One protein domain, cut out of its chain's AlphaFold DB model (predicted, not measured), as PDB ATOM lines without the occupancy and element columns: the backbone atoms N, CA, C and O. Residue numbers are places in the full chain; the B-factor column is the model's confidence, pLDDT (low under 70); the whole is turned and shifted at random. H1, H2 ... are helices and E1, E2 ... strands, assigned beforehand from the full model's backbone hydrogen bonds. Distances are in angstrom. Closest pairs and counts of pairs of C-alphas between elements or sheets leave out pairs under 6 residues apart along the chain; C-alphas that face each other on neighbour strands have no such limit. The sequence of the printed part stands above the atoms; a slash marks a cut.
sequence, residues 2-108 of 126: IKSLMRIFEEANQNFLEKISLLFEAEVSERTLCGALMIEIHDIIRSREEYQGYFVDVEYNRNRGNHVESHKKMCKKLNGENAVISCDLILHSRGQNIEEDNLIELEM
ATOM      1  N   ILE A   2     170.337 176.248 221.828       65.19
ATOM      2  CA  ILE A   2     170.541 176.465 220.369       65.19
ATOM      3  C   ILE A   2     169.459 177.350 219.722       65.19
ATOM      4  O   ILE A   2     169.774 178.323 219.047       65.19
ATOM      5  N   LYS A   3     168.174 177.085 220.004       72.69
ATOM      6  CA  LYS A   3     167.059 177.910 219.496       72.69
ATOM      7  C   LYS A   3     167.110 179.377 219.959       72.69
ATOM      8  O   LYS A   3     166.563 180.236 219.284       72.69
ATOM      9  N   SER A   4     167.735 179.655 221.107       82.06
ATOM     10  CA  SER A   4     167.888 181.019 221.638       82.06
ATOM     11  C   SER A   4     168.983 181.782 220.888       82.06
ATOM     12  O   SER A   4     168.769 182.918 220.480       82.06
ATOM     13  N   LEU A   5     170.118 181.121 220.630       88.31
ATOM     14  CA  LEU A   5     171.242 181.692 219.884       88.31
ATOM     15  C   LEU A   5     170.880 181.952 218.416       88.31
ATOM     16  O   LEU A   5     171.172 183.025 217.897       88.31
ATOM     17  N   MET A   6     170.164 181.020 217.774       89.00
ATOM     18  CA  MET A   6     169.630 181.239 216.424       89.00
ATOM     19  C   MET A   6     168.707 182.457 216.376       89.00
ATOM     20  O   MET A   6     168.835 183.276 215.476       89.00
ATOM     21  N   ARG A   7     167.837 182.624 217.378       91.88
ATOM     22  CA  ARG A   7     166.931 183.774 217.446       91.88
ATOM     23  C   ARG A   7     167.678 185.101 217.596       91.88
ATOM     24  O   ARG A   7     167.260 186.081 216.999       91.88
ATOM     25  N   ILE A   8     168.774 185.132 218.361       93.25
ATOM     26  CA  ILE A   8     169.639 186.323 218.467       93.25
ATOM     27  C   ILE A   8     170.222 186.676 217.104       93.25
ATOM     28  O   ILE A   8     170.175 187.835 216.705       93.25
ATOM     29  N   PHE A   9     170.741 185.681 216.385       93.44
ATOM     30  CA  PHE A   9     171.288 185.905 215.055       93.44
ATOM     31  C   PHE A   9     170.216 186.371 214.062       93.44
ATOM     32  O   PHE A   9     170.439 187.344 213.354       93.44
ATOM     33  N   GLU A  10     169.057 185.715 214.015       94.06
ATOM     34  CA  GLU A  10     167.958 186.073 213.110       94.06
ATOM     35  C   GLU A  10     167.462 187.503 213.356       94.06
ATOM     36  O   GLU A  10     167.281 188.264 212.407       94.06
ATOM     37  N   GLU A  11     167.298 187.885 214.624       95.12
ATOM     38  CA  GLU A  11     166.899 189.234 215.033       95.12
ATOM     39  C   GLU A  11     167.967 190.274 214.657       95.12
ATOM     40  O   GLU A  11     167.647 191.282 214.027       95.12
ATOM     41  N   ALA A  12     169.243 190.001 214.950       95.12
ATOM     42  CA  ALA A  12     170.350 190.880 214.566       95.12
ATOM     43  C   ALA A  12     170.446 191.042 213.046       95.12
ATOM     44  O   ALA A  12     170.625 192.147 212.544       95.12
ATOM     45  N   ASN A  13     170.313 189.939 212.308       93.50
ATOM     46  CA  ASN A  13     170.403 189.919 210.857       93.50
ATOM     47  C   ASN A  13     169.246 190.691 210.215       93.50
ATOM     48  O   ASN A  13     169.465 191.407 209.244       93.50
ATOM     49  N   GLN A  14     168.035 190.602 210.768       94.88
ATOM     50  CA  GLN A  14     166.910 191.408 210.301       94.88
ATOM     51  C   GLN A  14     167.182 192.908 210.500       94.88
ATOM     52  O   GLN A  14     167.094 193.672 209.539       94.88
ATOM     53  N   ASN A  15     167.592 193.319 211.705       93.94
ATOM     54  CA  ASN A  15     167.908 194.723 211.995       93.94
ATOM     55  C   ASN A  15     169.064 195.249 211.129       93.94
ATOM     56  O   ASN A  15     169.043 196.392 210.671       93.94
ATOM     57  N   PHE A  16     170.068 194.405 210.892       93.94
ATOM     58  CA  PHE A  16     171.183 194.679 209.997       93.94
ATOM     59  C   PHE A  16     170.685 194.921 208.567       93.94
ATOM     60  O   PHE A  16     170.972 195.970 207.993       93.94
ATOM     61  N   LEU A  17     169.897 193.997 208.004       91.19
ATOM     62  CA  LEU A  17     169.395 194.083 206.629       91.19
ATOM     63  C   LEU A  17     168.537 195.332 206.380       91.19
ATOM     64  O   LEU A  17     168.568 195.881 205.282       91.19
ATOM     65  N   GLU A  18     167.824 195.817 207.395       90.00
ATOM     66  CA  GLU A  18     167.043 197.057 207.309       90.00
ATOM     67  C   GLU A  18     167.911 198.324 207.206       90.00
ATOM     68  O   GLU A  18     167.456 199.340 206.681       90.00
ATOM     69  N   LYS A  19     169.167 198.282 207.674       85.31
ATOM     70  CA  LYS A  19     170.074 199.445 207.752       85.31
ATOM     71  C   LYS A  19     171.214 199.410 206.726       85.31
ATOM     72  O   LYS A  19     171.889 200.417 206.518       85.31
ATOM     73  N   ILE A  20     171.454 198.261 206.093       86.06
ATOM     74  CA  ILE A  20     172.690 197.976 205.348       86.06
ATOM     75  C   ILE A  20     172.687 198.442 203.883       86.06
ATOM     76  O   ILE A  20     173.738 198.403 203.248       86.06
ATOM     77  N   SER A  21     171.553 198.885 203.320       81.00
ATOM     78  CA  SER A  21     171.428 199.175 201.875       81.00
ATOM     79  C   SER A  21     172.536 200.091 201.339       81.00
ATOM     80  O   SER A  21     173.174 199.759 200.343       81.00
ATOM     81  N   LEU A  22     172.858 201.171 202.060       83.69
ATOM     82  CA  LEU A  22     173.933 202.102 201.689       83.69
ATOM     83  C   LEU A  22     175.334 201.471 201.738       83.69
ATOM     84  O   LEU A  22     176.215 201.852 200.971       83.69
ATOM     85  N   LEU A  23     175.560 200.514 202.641       82.50
ATOM     86  CA  LEU A  23     176.842 199.818 202.755       82.50
ATOM     87  C   LEU A  23     177.036 198.820 201.609       82.50
ATOM     88  O   LEU A  23     178.151 198.695 201.106       82.50
ATOM     89  N   PHE A  24     175.968 198.163 201.145       80.94
ATOM     90  CA  PHE A  24     176.048 197.328 199.943       80.94
ATOM     91  C   PHE A  24     176.283 198.152 198.675       80.94
ATOM     92  O   PHE A  24     177.122 197.771 197.865       80.94
ATOM     93  N   GLU A  25     175.607 199.295 198.524       84.56
ATOM     94  CA  GLU A  25     175.811 200.204 197.386       84.56
ATOM     95  C   GLU A  25     177.240 200.762 197.321       84.56
ATOM     96  O   GLU A  25     177.775 200.982 196.238       84.56
ATOM     97  N   ALA A  26     177.873 200.963 198.477       85.56
ATOM     98  CA  ALA A  26     179.245 201.445 198.579       85.56
ATOM     99  C   ALA A  26     180.315 200.345 198.416       85.56
ATOM    100  O   ALA A  26     181.496 200.637 198.614       85.56
ATOM    101  N   GLU A  27     179.924 199.101 198.099       84.62
ATOM    102  CA  GLU A  27     180.821 197.945 197.923       84.62
ATOM    103  C   GLU A  27     181.858 197.813 199.055       84.62
ATOM    104  O   GLU A  27     183.047 197.560 198.839       84.62
ATOM    105  N   VAL A  28     181.413 198.037 200.297       85.88
ATOM    106  CA  VAL A  28     182.323 198.072 201.444       85.88
ATOM    107  C   VAL A  28     182.962 196.712 201.708       85.88
ATOM    108  O   VAL A  28     182.450 195.652 201.345       85.88
ATOM    109  N   SER A  29     184.094 196.739 202.411       87.56
ATOM    110  CA  SER A  29     184.777 195.511 202.803       87.56
ATOM    111  C   SER A  29     183.904 194.628 203.698       87.56
ATOM    112  O   SER A  29     183.122 195.116 204.510       87.56
ATOM    113  N   GLU A  30     184.123 193.320 203.622       84.88
ATOM    114  CA  GLU A  30     183.513 192.317 204.502       84.88
ATOM    115  C   GLU A  30     183.648 192.677 205.990       84.88
ATOM    116  O   GLU A  30     182.673 192.623 206.731       84.88
ATOM    117  N   ARG A  31     184.816 193.184 206.405       88.38
ATOM    118  CA  ARG A  31     185.055 193.667 207.775       88.38
ATOM    119  C   ARG A  31     184.092 194.776 208.195       88.38
ATOM    120  O   ARG A  31     183.696 194.837 209.354       88.38
ATOM    121  N   THR A  32     183.698 195.641 207.261       90.25
ATOM    122  CA  THR A  32     182.703 196.694 207.504       90.25
ATOM    123  C   THR A  32     181.326 196.086 207.758       90.25
ATOM    124  O   THR A  32     180.641 196.501 208.691       90.25
ATOM    125  N   LEU A  33     180.939 195.075 206.975       90.44
ATOM    126  CA  LEU A  33     179.677 194.353 207.155       90.44
ATOM    127  C   LEU A  33     179.661 193.591 208.488       90.44
ATOM    128  O   LEU A  33     178.686 193.681 209.231       90.44
ATOM    129  N   CYS A  34     180.757 192.913 208.837       91.50
ATOM    130  CA  CYS A  34     180.904 192.225 210.119       91.50
ATOM    131  C   CYS A  34     180.855 193.199 211.299       91.50
ATOM    132  O   CYS A  34     180.193 192.915 212.290       91.50
ATOM    133  N   GLY A  35     181.486 194.371 211.185       93.00
ATOM    134  CA  GLY A  35     181.396 195.424 212.197       93.00
ATOM    135  C   GLY A  35     179.971 195.950 212.386       93.00
ATOM    136  O   GLY A  35     179.537 196.147 213.517       93.00
ATOM    137  N   ALA A  36     179.214 196.128 211.300       93.62
ATOM    138  CA  ALA A  36     177.810 196.523 211.384       93.62
ATOM    139  C   ALA A  36     176.944 195.430 212.037       93.62
ATOM    140  O   ALA A  36     176.167 195.727 212.939       93.62
ATOM    141  N   LEU A  37     177.124 194.160 211.659       94.69
ATOM    142  CA  LEU A  37     176.410 193.039 212.280       94.69
ATOM    143  C   LEU A  37     176.789 192.847 213.761       94.69
ATOM    144  O   LEU A  37     175.930 192.537 214.585       94.69
ATOM    145  N   MET A  38     178.057 193.073 214.117       95.94
ATOM    146  CA  MET A  38     178.547 193.043 215.499       95.94
ATOM    147  C   MET A  38     177.768 194.010 216.388       95.94
ATOM    148  O   MET A  38     177.412 193.632 217.501       95.94
ATOM    149  N   ILE A  39     177.482 195.223 215.902       95.88
ATOM    150  CA  ILE A  39     176.701 196.220 216.645       95.88
ATOM    151  C   ILE A  39     175.293 195.683 216.937       95.88
ATOM    152  O   ILE A  39     174.860 195.725 218.084       95.88
ATOM    153  N   GLU A  40     174.613 195.106 215.943       96.38
ATOM    154  CA  GLU A  40     173.257 194.572 216.129       96.38
ATOM    155  C   GLU A  40     173.219 193.407 217.132       96.38
ATOM    156  O   GLU A  40     172.355 193.368 218.009       96.38
ATOM    157  N   ILE A  41     174.177 192.472 217.061       96.31
ATOM    158  CA  ILE A  41     174.263 191.364 218.028       96.31
ATOM    159  C   ILE A  41     174.592 191.903 219.425       96.31
ATOM    160  O   ILE A  41     173.959 191.499 220.402       96.31
ATOM    161  N   HIS A  42     175.558 192.822 219.526       96.62
ATOM    162  CA  HIS A  42     175.944 193.457 220.784       96.62
ATOM    163  C   HIS A  42     174.741 194.126 221.461       96.62
ATOM    164  O   HIS A  42     174.536 193.948 222.664       96.62
ATOM    165  N   ASP A  43     173.924 194.845 220.692       95.81
ATOM    166  CA  ASP A  43     172.761 195.564 221.206       95.81
ATOM    167  C   ASP A  43     171.660 194.636 221.724       95.81
ATOM    168  O   ASP A  43     171.022 194.927 222.741       95.81
ATOM    169  N   ILE A  44     171.499 193.471 221.099       95.12
ATOM    170  CA  ILE A  44     170.585 192.438 221.583       95.12
ATOM    171  C   ILE A  44     171.100 191.834 222.893       95.12
ATOM    172  O   ILE A  44     170.353 191.784 223.876       95.12
ATOM    173  N   ILE A  45     172.360 191.391 222.946       95.31
ATOM    174  CA  ILE A  45     172.878 190.665 224.118       95.31
ATOM    175  C   ILE A  45     173.057 191.567 225.344       95.31
ATOM    176  O   ILE A  45     172.829 191.111 226.459       95.31
ATOM    177  N   ARG A  46     173.380 192.862 225.176       95.00
ATOM    178  CA  ARG A  46     173.541 193.796 226.313       95.00
ATOM    179  C   ARG A  46     172.250 194.010 227.104       95.00
ATOM    180  O   ARG A  46     172.306 194.446 228.250       95.00
ATOM    181  N   SER A  47     171.098 193.755 226.484       91.88
ATOM    182  CA  SER A  47     169.780 193.894 227.112       91.88
ATOM    183  C   SER A  47     169.353 192.656 227.911       91.88
ATOM    184  O   SER A  47     168.306 192.676 228.556       91.88
ATOM    185  N   ARG A  48     170.152 191.585 227.869       92.62
ATOM    186  CA  ARG A  48     169.820 190.254 228.379       92.62
ATOM    187  C   ARG A  48     170.801 189.853 229.482       92.62
ATOM    188  O   ARG A  48     172.017 189.914 229.302       92.62
ATOM    189  N   GLU A  49     170.277 189.482 230.646       92.69
ATOM    190  CA  GLU A  49     171.090 189.175 231.832       92.69
ATOM    191  C   GLU A  49     171.939 187.910 231.630       92.69
ATOM    192  O   GLU A  49     173.082 187.848 232.073       92.69
ATOM    193  N   GLU A  50     171.431 186.932 230.878       91.06
ATOM    194  CA  GLU A  50     172.116 185.662 230.639       91.06
ATOM    195  C   GLU A  50     173.383 185.781 229.770       91.06
ATOM    196  O   GLU A  50     174.170 184.839 229.709       91.06
ATOM    197  N   TYR A  51     173.602 186.932 229.122       92.88
ATOM    198  CA  TYR A  51     174.798 187.211 228.318       92.88
ATOM    199  C   TYR A  51     175.740 188.228 228.976       92.88
ATOM    200  O   TYR A  51     176.668 188.721 228.330       92.88
ATOM    201  N   GLN A  52     175.550 188.549 230.259       93.00
ATOM    202  CA  GLN A  52     176.521 189.364 230.991       93.00
ATOM    203  C   GLN A  52     177.898 188.687 230.988       93.00
ATOM    204  O   GLN A  52     178.029 187.501 231.281       93.00
ATOM    205  N   GLY A  53     178.936 189.449 230.634       92.94
ATOM    206  CA  GLY A  53     180.298 188.926 230.484       92.94
ATOM    207  C   GLY A  53     180.601 188.285 229.124       92.94
ATOM    208  O   GLY A  53     181.732 187.848 228.919       92.94
ATOM    209  N   TYR A  54     179.645 188.272 228.189       94.12
ATOM    210  CA  TYR A  54     179.890 187.922 226.791       94.12
ATOM    211  C   TYR A  54     180.084 189.167 225.924       94.12
ATOM    212  O   TYR A  54     179.570 190.252 226.196       94.12
ATOM    213  N   PHE A  55     180.841 188.986 224.850       94.75
ATOM    214  CA  PHE A  55     181.270 190.014 223.917       94.75
ATOM    215  C   PHE A  55     181.064 189.526 222.494       94.75
ATOM    216  O   PHE A  55     181.151 188.330 222.229       94.75
ATOM    217  N   VAL A  56     180.846 190.464 221.577       94.81
ATOM    218  CA  VAL A  56     180.890 190.193 220.143       94.81
ATOM    219  C   VAL A  56     182.141 190.853 219.590       94.81
ATOM    220  O   VAL A  56     182.291 192.062 219.744       94.81
ATOM    221  N   ASP A  57     183.035 190.081 218.983       93.31
ATOM    222  CA  ASP A  57     184.289 190.589 218.426       93.31
ATOM    223  C   ASP A  57     184.440 190.156 216.957       93.31
ATOM    224  O   ASP A  57     184.085 189.038 216.579       93.31
ATOM    225  N   VAL A  58     184.983 191.050 216.131       91.62
ATOM    226  CA  VAL A  58     185.345 190.788 214.728       91.62
ATOM    227  C   VAL A  58     186.800 190.322 214.661       91.62
ATOM    228  O   VAL A  58     187.651 190.884 215.351       91.62
ATOM    229  N   GLU A  59     187.091 189.306 213.845       87.06
ATOM    230  CA  GLU A  59     188.450 188.764 213.632       87.06
ATOM    231  C   GLU A  59     189.178 188.343 214.929       87.06
ATOM    232  O   GLU A  59     190.402 188.452 215.058       87.06
ATOM    233  N   TYR A  60     188.437 187.845 215.926       82.94
ATOM    234  CA  TYR A  60     189.037 187.473 217.205       82.94
ATOM    235  C   TYR A  60     189.944 186.241 217.082       82.94
ATOM    236  O   TYR A  60     189.557 185.190 216.567       82.94
ATOM    237  N   ASN A  61     191.159 186.351 217.622       75.00
ATOM    238  CA  ASN A  61     192.098 185.237 217.681       75.00
ATOM    239  C   ASN A  61     191.690 184.237 218.774       75.00
ATOM    240  O   ASN A  61     191.974 184.442 219.957       75.00
ATOM    241  N   ARG A  62     191.129 183.104 218.345       64.38
ATOM    242  CA  ARG A  62     190.680 182.004 219.214       64.38
ATOM    243  C   ARG A  62     191.803 181.330 220.016       64.38
ATOM    244  O   ARG A  62     191.528 180.629 220.979       64.38
ATOM    245  N   ASN A  63     193.069 181.539 219.645       62.75
ATOM    246  CA  ASN A  63     194.234 180.962 220.326       62.75
ATOM    247  C   ASN A  63     194.824 181.885 221.409       62.75
ATOM    248  O   ASN A  63     195.890 181.588 221.957       62.75
ATOM    249  N   ARG A  64     194.212 183.045 221.687       56.34
ATOM    250  CA  ARG A  64     194.757 183.993 222.662       56.34
ATOM    251  C   ARG A  64     194.481 183.499 224.087       56.34
ATOM    252  O   ARG A  64     193.380 183.636 224.598       56.34
ATOM    253  N   GLY A  65     195.524 182.959 224.718       50.12
ATOM    254  CA  GLY A  65     195.477 182.329 226.039       50.12
ATOM    255  C   GLY A  65     195.601 180.819 225.885       50.12
ATOM    256  O   GLY A  65     194.773 180.197 225.234       50.12
ATOM    257  N   ASN A  66     196.650 180.227 226.458       47.41
ATOM    258  CA  ASN A  66     197.046 178.813 226.332       47.41
ATOM    259  C   ASN A  66     196.018 177.786 226.881       47.41
ATOM    260  O   ASN A  66     196.402 176.692 227.277       47.41
ATOM    261  N   HIS A  67     194.727 178.115 226.934       51.19
ATOM    262  CA  HIS A  67     193.696 177.387 227.672       51.19
ATOM    263  C   HIS A  67     192.665 176.667 226.789       51.19
ATOM    264  O   HIS A  67     191.713 176.101 227.313       51.19
ATOM    265  N   VAL A  68     192.869 176.605 225.468       46.38
ATOM    266  CA  VAL A  68     192.023 175.805 224.560       46.38
ATOM    267  C   VAL A  68     192.770 174.541 224.123       46.38
ATOM    268  O   VAL A  68     193.252 174.418 222.994       46.38
ATOM    269  N   GLU A  69     192.906 173.584 225.041       43.38
ATOM    270  CA  GLU A  69     193.209 172.188 224.681       43.38
ATOM    271  C   GLU A  69     191.942 171.373 224.368       43.38
ATOM    272  O   GLU A  69     192.046 170.303 223.776       43.38
ATOM    273  N   SER A  70     190.740 171.871 224.680       39.66
ATOM    274  CA  SER A  70     189.535 171.030 224.726       39.66
ATOM    275  C   SER A  70     188.587 171.109 223.526       39.66
ATOM    276  O   SER A  70     187.848 170.154 223.305       39.66
ATOM    277  N   HIS A  71     188.627 172.138 222.674       38.50
ATOM    278  CA  HIS A  71     187.711 172.210 221.525       38.50
ATOM    279  C   HIS A  71     188.471 172.328 220.206       38.50
ATOM    280  O   HIS A  71     188.803 173.410 219.739       38.50
ATOM    281  N   LYS A  72     188.793 171.148 219.648       39.47
ATOM    282  CA  LYS A  72     189.177 170.872 218.252       39.47
ATOM    283  C   LYS A  72     189.778 172.074 217.520       39.47
ATOM    284  O   LYS A  72     189.132 172.716 216.699       39.47
ATOM    285  N   LYS A  73     191.071 172.288 217.766       37.03
ATOM    286  CA  LYS A  73     191.970 173.057 216.905       37.03
ATOM    287  C   LYS A  73     191.764 172.648 215.446       37.03
ATOM    288  O   LYS A  73     192.380 171.699 214.966       37.03
ATOM    289  N   MET A  74     190.955 173.400 214.711       39.88
ATOM    290  CA  MET A  74     190.960 173.386 213.253       39.88
ATOM    291  C   MET A  74     192.180 174.187 212.779       39.88
ATOM    292  O   MET A  74     192.080 175.136 212.011       39.88
ATOM    293  N   CYS A  75     193.363 173.839 213.300       41.06
ATOM    294  CA  CYS A  75     194.625 174.384 212.841       41.06
ATOM    295  C   CYS A  75     194.823 173.854 211.426       41.06
ATOM    296  O   CYS A  75     195.308 172.735 211.240       41.06
ATOM    297  N   LYS A  76     194.487 174.650 210.409       39.19
ATOM    298  CA  LYS A  76     195.152 174.494 209.118       39.19
ATOM    299  C   LYS A  76     196.630 174.767 209.380       39.19
ATOM    300  O   LYS A  76     197.043 175.916 209.457       39.19
ATOM    301  N   LYS A  77     197.421 173.708 209.577       37.78
ATOM    302  CA  LYS A  77     198.881 173.795 209.541       37.78
ATOM    303  C   LYS A  77     199.268 174.250 208.135       37.78
ATOM    304  O   LYS A  77     199.417 173.429 207.237       37.78
ATOM    305  N   LEU A  78     199.391 175.554 207.939       41.19
ATOM    306  CA  LEU A  78     200.110 176.118 206.809       41.19
ATOM    307  C   LEU A  78     201.566 176.224 207.267       41.19
ATOM    308  O   LEU A  78     201.896 177.011 208.144       41.19
ATOM    309  N   ASN A  79     202.418 175.353 206.728       43.31
ATOM    310  CA  ASN A  79     203.880 175.411 206.856       43.31
ATOM    311  C   ASN A  79     204.490 175.285 208.269       43.31
ATOM    312  O   ASN A  79     205.615 175.719 208.487       43.31
ATOM    313  N   GLY A  80     203.814 174.633 209.220       45.72
ATOM    314  CA  GLY A  80     204.411 174.301 210.526       45.72
ATOM    315  C   GLY A  80     204.373 175.423 211.568       45.72
ATOM    316  O   GLY A  80     204.778 175.192 212.705       45.72
ATOM    317  N   GLU A  81     203.810 176.582 211.229       45.47
ATOM    318  CA  GLU A  81     203.493 177.652 212.174       45.47
ATOM    319  C   GLU A  81     202.030 177.538 212.640       45.47
ATOM    320  O   GLU A  81     201.155 177.060 211.909       45.47
ATOM    321  N   ASN A  82     201.752 177.933 213.887       47.44
ATOM    322  CA  ASN A  82     200.391 177.962 214.420       47.44
ATOM    323  C   ASN A  82     199.578 179.012 213.650       47.44
ATOM    324  O   ASN A  82     199.685 180.204 213.932       47.44
ATOM    325  N   ALA A  83     198.765 178.584 212.682       49.31
ATOM    326  CA  ALA A  83     197.856 179.490 211.993       49.31
ATOM    327  C   ALA A  83     196.847 180.073 212.997       49.31
ATOM    328  O   ALA A  83     196.219 179.336 213.765       49.31
ATOM    329  N   VAL A  84     196.703 181.398 212.992       54.16
ATOM    330  CA  VAL A  84     195.633 182.099 213.708       54.16
ATOM    331  C   VAL A  84     194.311 181.681 213.070       54.16
ATOM    332  O   VAL A  84     194.095 181.914 211.885       54.16
ATOM    333  N   ILE A  85     193.452 181.018 213.843       62.12
ATOM    334  CA  ILE A  85     192.090 180.684 213.424       62.12
ATOM    335  C   ILE A  85     191.215 181.815 213.956       62.12
ATOM    336  O   ILE A  85     190.809 181.794 215.117       62.12
ATOM    337  N   SER A  86     191.020 182.844 213.145       69.56
ATOM    338  CA  SER A  86     190.014 183.878 213.377       69.56
ATOM    339  C   SER A  86     188.787 183.548 212.536       69.56
ATOM    340  O   SER A  86     188.949 183.177 211.376       69.56
ATOM    341  N   CYS A  87     187.595 183.691 213.108       77.12
ATOM    342  CA  CYS A  87     186.384 183.855 212.305       77.12
ATOM    343  C   CYS A  87     186.104 185.331 212.086       77.12
ATOM    344  O   CYS A  87     186.643 186.184 212.798       77.12
ATOM    345  N   ASP A  88     185.225 185.621 211.138       87.19
ATOM    346  CA  ASP A  88     184.852 186.993 210.824       87.19
ATOM    347  C   ASP A  88     184.122 187.651 211.995       87.19
ATOM    348  O   ASP A  88     184.344 188.827 212.276       87.19
ATOM    349  N   LEU A  89     183.299 186.889 212.723       91.69
ATOM    350  CA  LEU A  89     182.612 187.361 213.924       91.69
ATOM    351  C   LEU A  89     182.437 186.236 214.954       91.69
ATOM    352  O   LEU A  89     182.159 185.089 214.592       91.69
ATOM    353  N   ILE A  90     182.588 186.562 216.241       91.06
ATOM    354  CA  ILE A  90     182.395 185.629 217.360       91.06
ATOM    355  C   ILE A  90     181.595 186.259 218.501       91.06
ATOM    356  O   ILE A  90     181.828 187.415 218.837       91.06
ATOM    357  N   LEU A  91     180.695 185.491 219.122       92.19
ATOM    358  CA  LEU A  91     180.100 185.773 220.433       92.19
ATOM    359  C   LEU A  91     180.749 184.860 221.474       92.19
ATOM    360  O   LEU A  91     180.610 183.643 221.392       92.19
ATOM    361  N   HIS A  92     181.440 185.428 222.455       91.94
ATOM    362  CA  HIS A  92     182.275 184.679 223.403       91.94
ATOM    363  C   HIS A  92     182.501 185.441 224.707       91.94
ATOM    364  O   HIS A  92     182.293 186.647 224.790       91.94
ATOM    365  N   SER A  93     182.971 184.744 225.729       90.12
ATOM    366  CA  SER A  93     183.337 185.303 227.032       90.12
ATOM    367  C   SER A  93     184.772 185.847 227.074       90.12
ATOM    368  O   SER A  93     185.237 186.276 228.129       90.12
ATOM    369  N   ARG A  94     185.507 185.797 225.948       88.06
ATOM    370  CA  ARG A  94     186.962 186.041 225.877       88.06
ATOM    371  C   ARG A  94     187.754 185.110 226.807       88.06
ATOM    372  O   ARG A  94     188.724 185.537 227.439       88.06
ATOM    373  N   GLY A  95     187.335 183.848 226.920       83.19
ATOM    374  CA  GLY A  95     187.977 182.846 227.773       83.19
ATOM    375  C   GLY A  95     187.685 182.975 229.269       83.19
ATOM    376  O   GLY A  95     188.367 182.332 230.064       83.19
ATOM    377  N   GLN A  96     186.723 183.809 229.680       85.94
ATOM    378  CA  GLN A  96     186.333 183.937 231.092       85.94
ATOM    379  C   GLN A  96     185.385 182.816 231.545       85.94
ATOM    380  O   GLN A  96     185.405 182.440 232.716       85.94
ATOM    381  N   ASN A  97     184.585 182.263 230.632       83.06
ATOM    382  CA  ASN A  97     183.699 181.131 230.875       83.06
ATOM    383  C   ASN A  97     184.139 179.930 230.028       83.06
ATOM    384  O   ASN A  97     183.784 179.830 228.862       83.06
ATOM    385  N   ILE A  98     184.924 179.027 230.620       77.31
ATOM    386  CA  ILE A  98     185.521 177.877 229.916       77.31
ATOM    387  C   ILE A  98     184.468 176.827 229.530       77.31
ATOM    388  O   ILE A  98     184.613 176.166 228.502       77.31
ATOM    389  N   GLU A  99     183.423 176.668 230.344       80.06
ATOM    390  CA  GLU A  99     182.393 175.642 230.142       80.06
ATOM    391  C   GLU A  99     181.468 175.983 228.965       80.06
ATOM    392  O   GLU A  99     181.020 175.088 228.251       80.06
ATOM    393  N   GLU A 100     181.213 177.274 228.732       81.12
ATOM    394  CA  GLU A 100     180.298 177.761 227.692       81.12
ATOM    395  C   GLU A 100     180.899 178.952 226.922       81.12
ATOM    396  O   GLU A 100     180.317 180.031 226.858       81.12
ATOM    397  N   ASP A 101     182.086 178.776 226.332       82.12
ATOM    398  CA  ASP A 101     182.701 179.798 225.470       82.12
ATOM    399  C   ASP A 101     182.305 179.648 223.991       82.12
ATOM    400  O   ASP A 101     181.875 178.581 223.554       82.12
ATOM    401  N   ASN A 102     182.519 180.700 223.194       84.38
ATOM    402  CA  ASN A 102     182.295 180.698 221.736       84.38
ATOM    403  C   ASN A 102     180.860 180.293 221.331       84.38
ATOM    404  O   ASN A 102     180.646 179.375 220.539       84.38
ATOM    405  N   LEU A 103     179.860 180.993 221.869       87.75
ATOM    406  CA  LEU A 103     178.436 180.716 221.650       87.75
ATOM    407  C   LEU A 103     178.002 180.826 220.180       87.75
ATOM    408  O   LEU A 103     177.137 180.074 219.736       87.75
ATOM    409  N   ILE A 104     178.552 181.789 219.434       88.44
ATOM    410  CA  ILE A 104     178.269 181.976 218.004       88.44
ATOM    411  C   ILE A 104     179.588 182.216 217.283       88.44
ATOM    412  O   ILE A 104     180.363 183.076 217.689       88.44
ATOM    413  N   GLU A 105     179.801 181.508 216.181       87.94
ATOM    414  CA  GLU A 105     180.897 181.734 215.245       87.94
ATOM    415  C   GLU A 105     180.300 181.931 213.849       87.94
ATOM    416  O   GLU A 105     179.526 181.090 213.384       87.94
ATOM    417  N   LEU A 106     180.635 183.039 213.186       85.94
ATOM    418  CA  LEU A 106     180.147 183.353 211.844       85.94
ATOM    419  C   LEU A 106     181.304 183.479 210.856       85.94
ATOM    420  O   LEU A 106     182.314 184.121 211.137       85.94
ATOM    421  N   GLU A 107     181.091 182.886 209.685       84.75
ATOM    422  CA  GLU A 107     181.983 182.925 208.529       84.75
ATOM    423  C   GLU A 107     181.198 183.473 207.334       84.75
ATOM    424  O   GLU A 107     180.194 182.886 206.908       84.75
ATOM    425  N   MET A 108     181.647 184.588 206.773       79.12
ATOM    426  CA  MET A 108     181.044 185.210 205.608       79.12
ATOM    427  C   MET A 108     181.558 184.527 204.334       79.12
ATOM    428  O   MET A 108     182.752 184.434 204.029       79.12
TER     429      MET A 108
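Overview. This is residues 2 to 108 of the 126 residues of an uncharacterized protein of Ruminococcus sp. AF21-3 (UniProt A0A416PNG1). A small three-stranded sheet has helix H3 packed over one face, running along E1, while H1 crosses H3 at a steep tilt and only grazes the sheet with its first residues. From the sheet a long stretch with no named element, residues 59 to 88, loops out to 27 A from the mean of all C-alphas and comes back, and the short H2 lies at the turn between H1 and H3. The printed part has 107 residues, with three named helices and then three named strands, in the order H1 H2 H3 E1 E2 E3; the sheet runs E1, E2, E3, all antiparallel, and the class is mixed, helices and strands, with under half of the residues in named elements. The whole is only just compact, close to loose, with a radius of gyration of the C-alphas of 15.1 A, and only just flat, spanning 42 by 36 by 20 A.

Along the chain. H1 is residues 2 to 19, 26.2 A long, beginning at C-alpha 2 at (170.541, 176.465, 220.369). H2 is residues 21 to 25, 6.4 A. H3 is residues 30 to 45, 22.4 A, beginning at C-alpha 30 at (183.513, 192.317, 204.502). E1 is residues 55 to 58, 10.1 A, E2 is residues 89 to 92, 9.9 A, and E3 is residues 104 to 106, 6.6 A, ending at C-alpha 106 at (180.147, 183.353, 211.844).

Arrangement. E1, E2 and E3 form a meander, each strand the antiparallel neighbour of the one before; E1 and E2 are a hairpin, and so are E2 and E3. N 55 and O 92 are 2.8 A apart, and N 91 and O 104 2.8 A, both within hydrogen-bond range. H3 is on one face of the sheet, making two layers, at a height of 7.7 A over the sheet. It lies over E1 and runs along it at 3 degrees on the local plane; the closest C-alphas are those of Met 38 and Val 56, 5.9 A. H1 touches H3 with its residues 8 to 16 alone, at a steep tilt of 59 degrees, opposite ways; the closest C-alphas are those of Ala 12 and Glu 40, 5.0 A. H2 and H3 are close but not clearly touching, with the C-alphas of Leu 23 and Leu 33 7.6 A apart. In H2 and H3 every O i to N i+4 pair is within hydrogen-bond range, and in H1 13 of 14.

Size, cuts and confidence. The two C-alphas farthest apart are those of Glu 18 and Gly 80, 43.9 A. The printed part has no cut. The links E1 to E2, 30 residues, and E2 to E3, 11 residues, are long. The mean pLDDT of the printed part is 79.1, with residue 2 and residues 62 to 86 under 70.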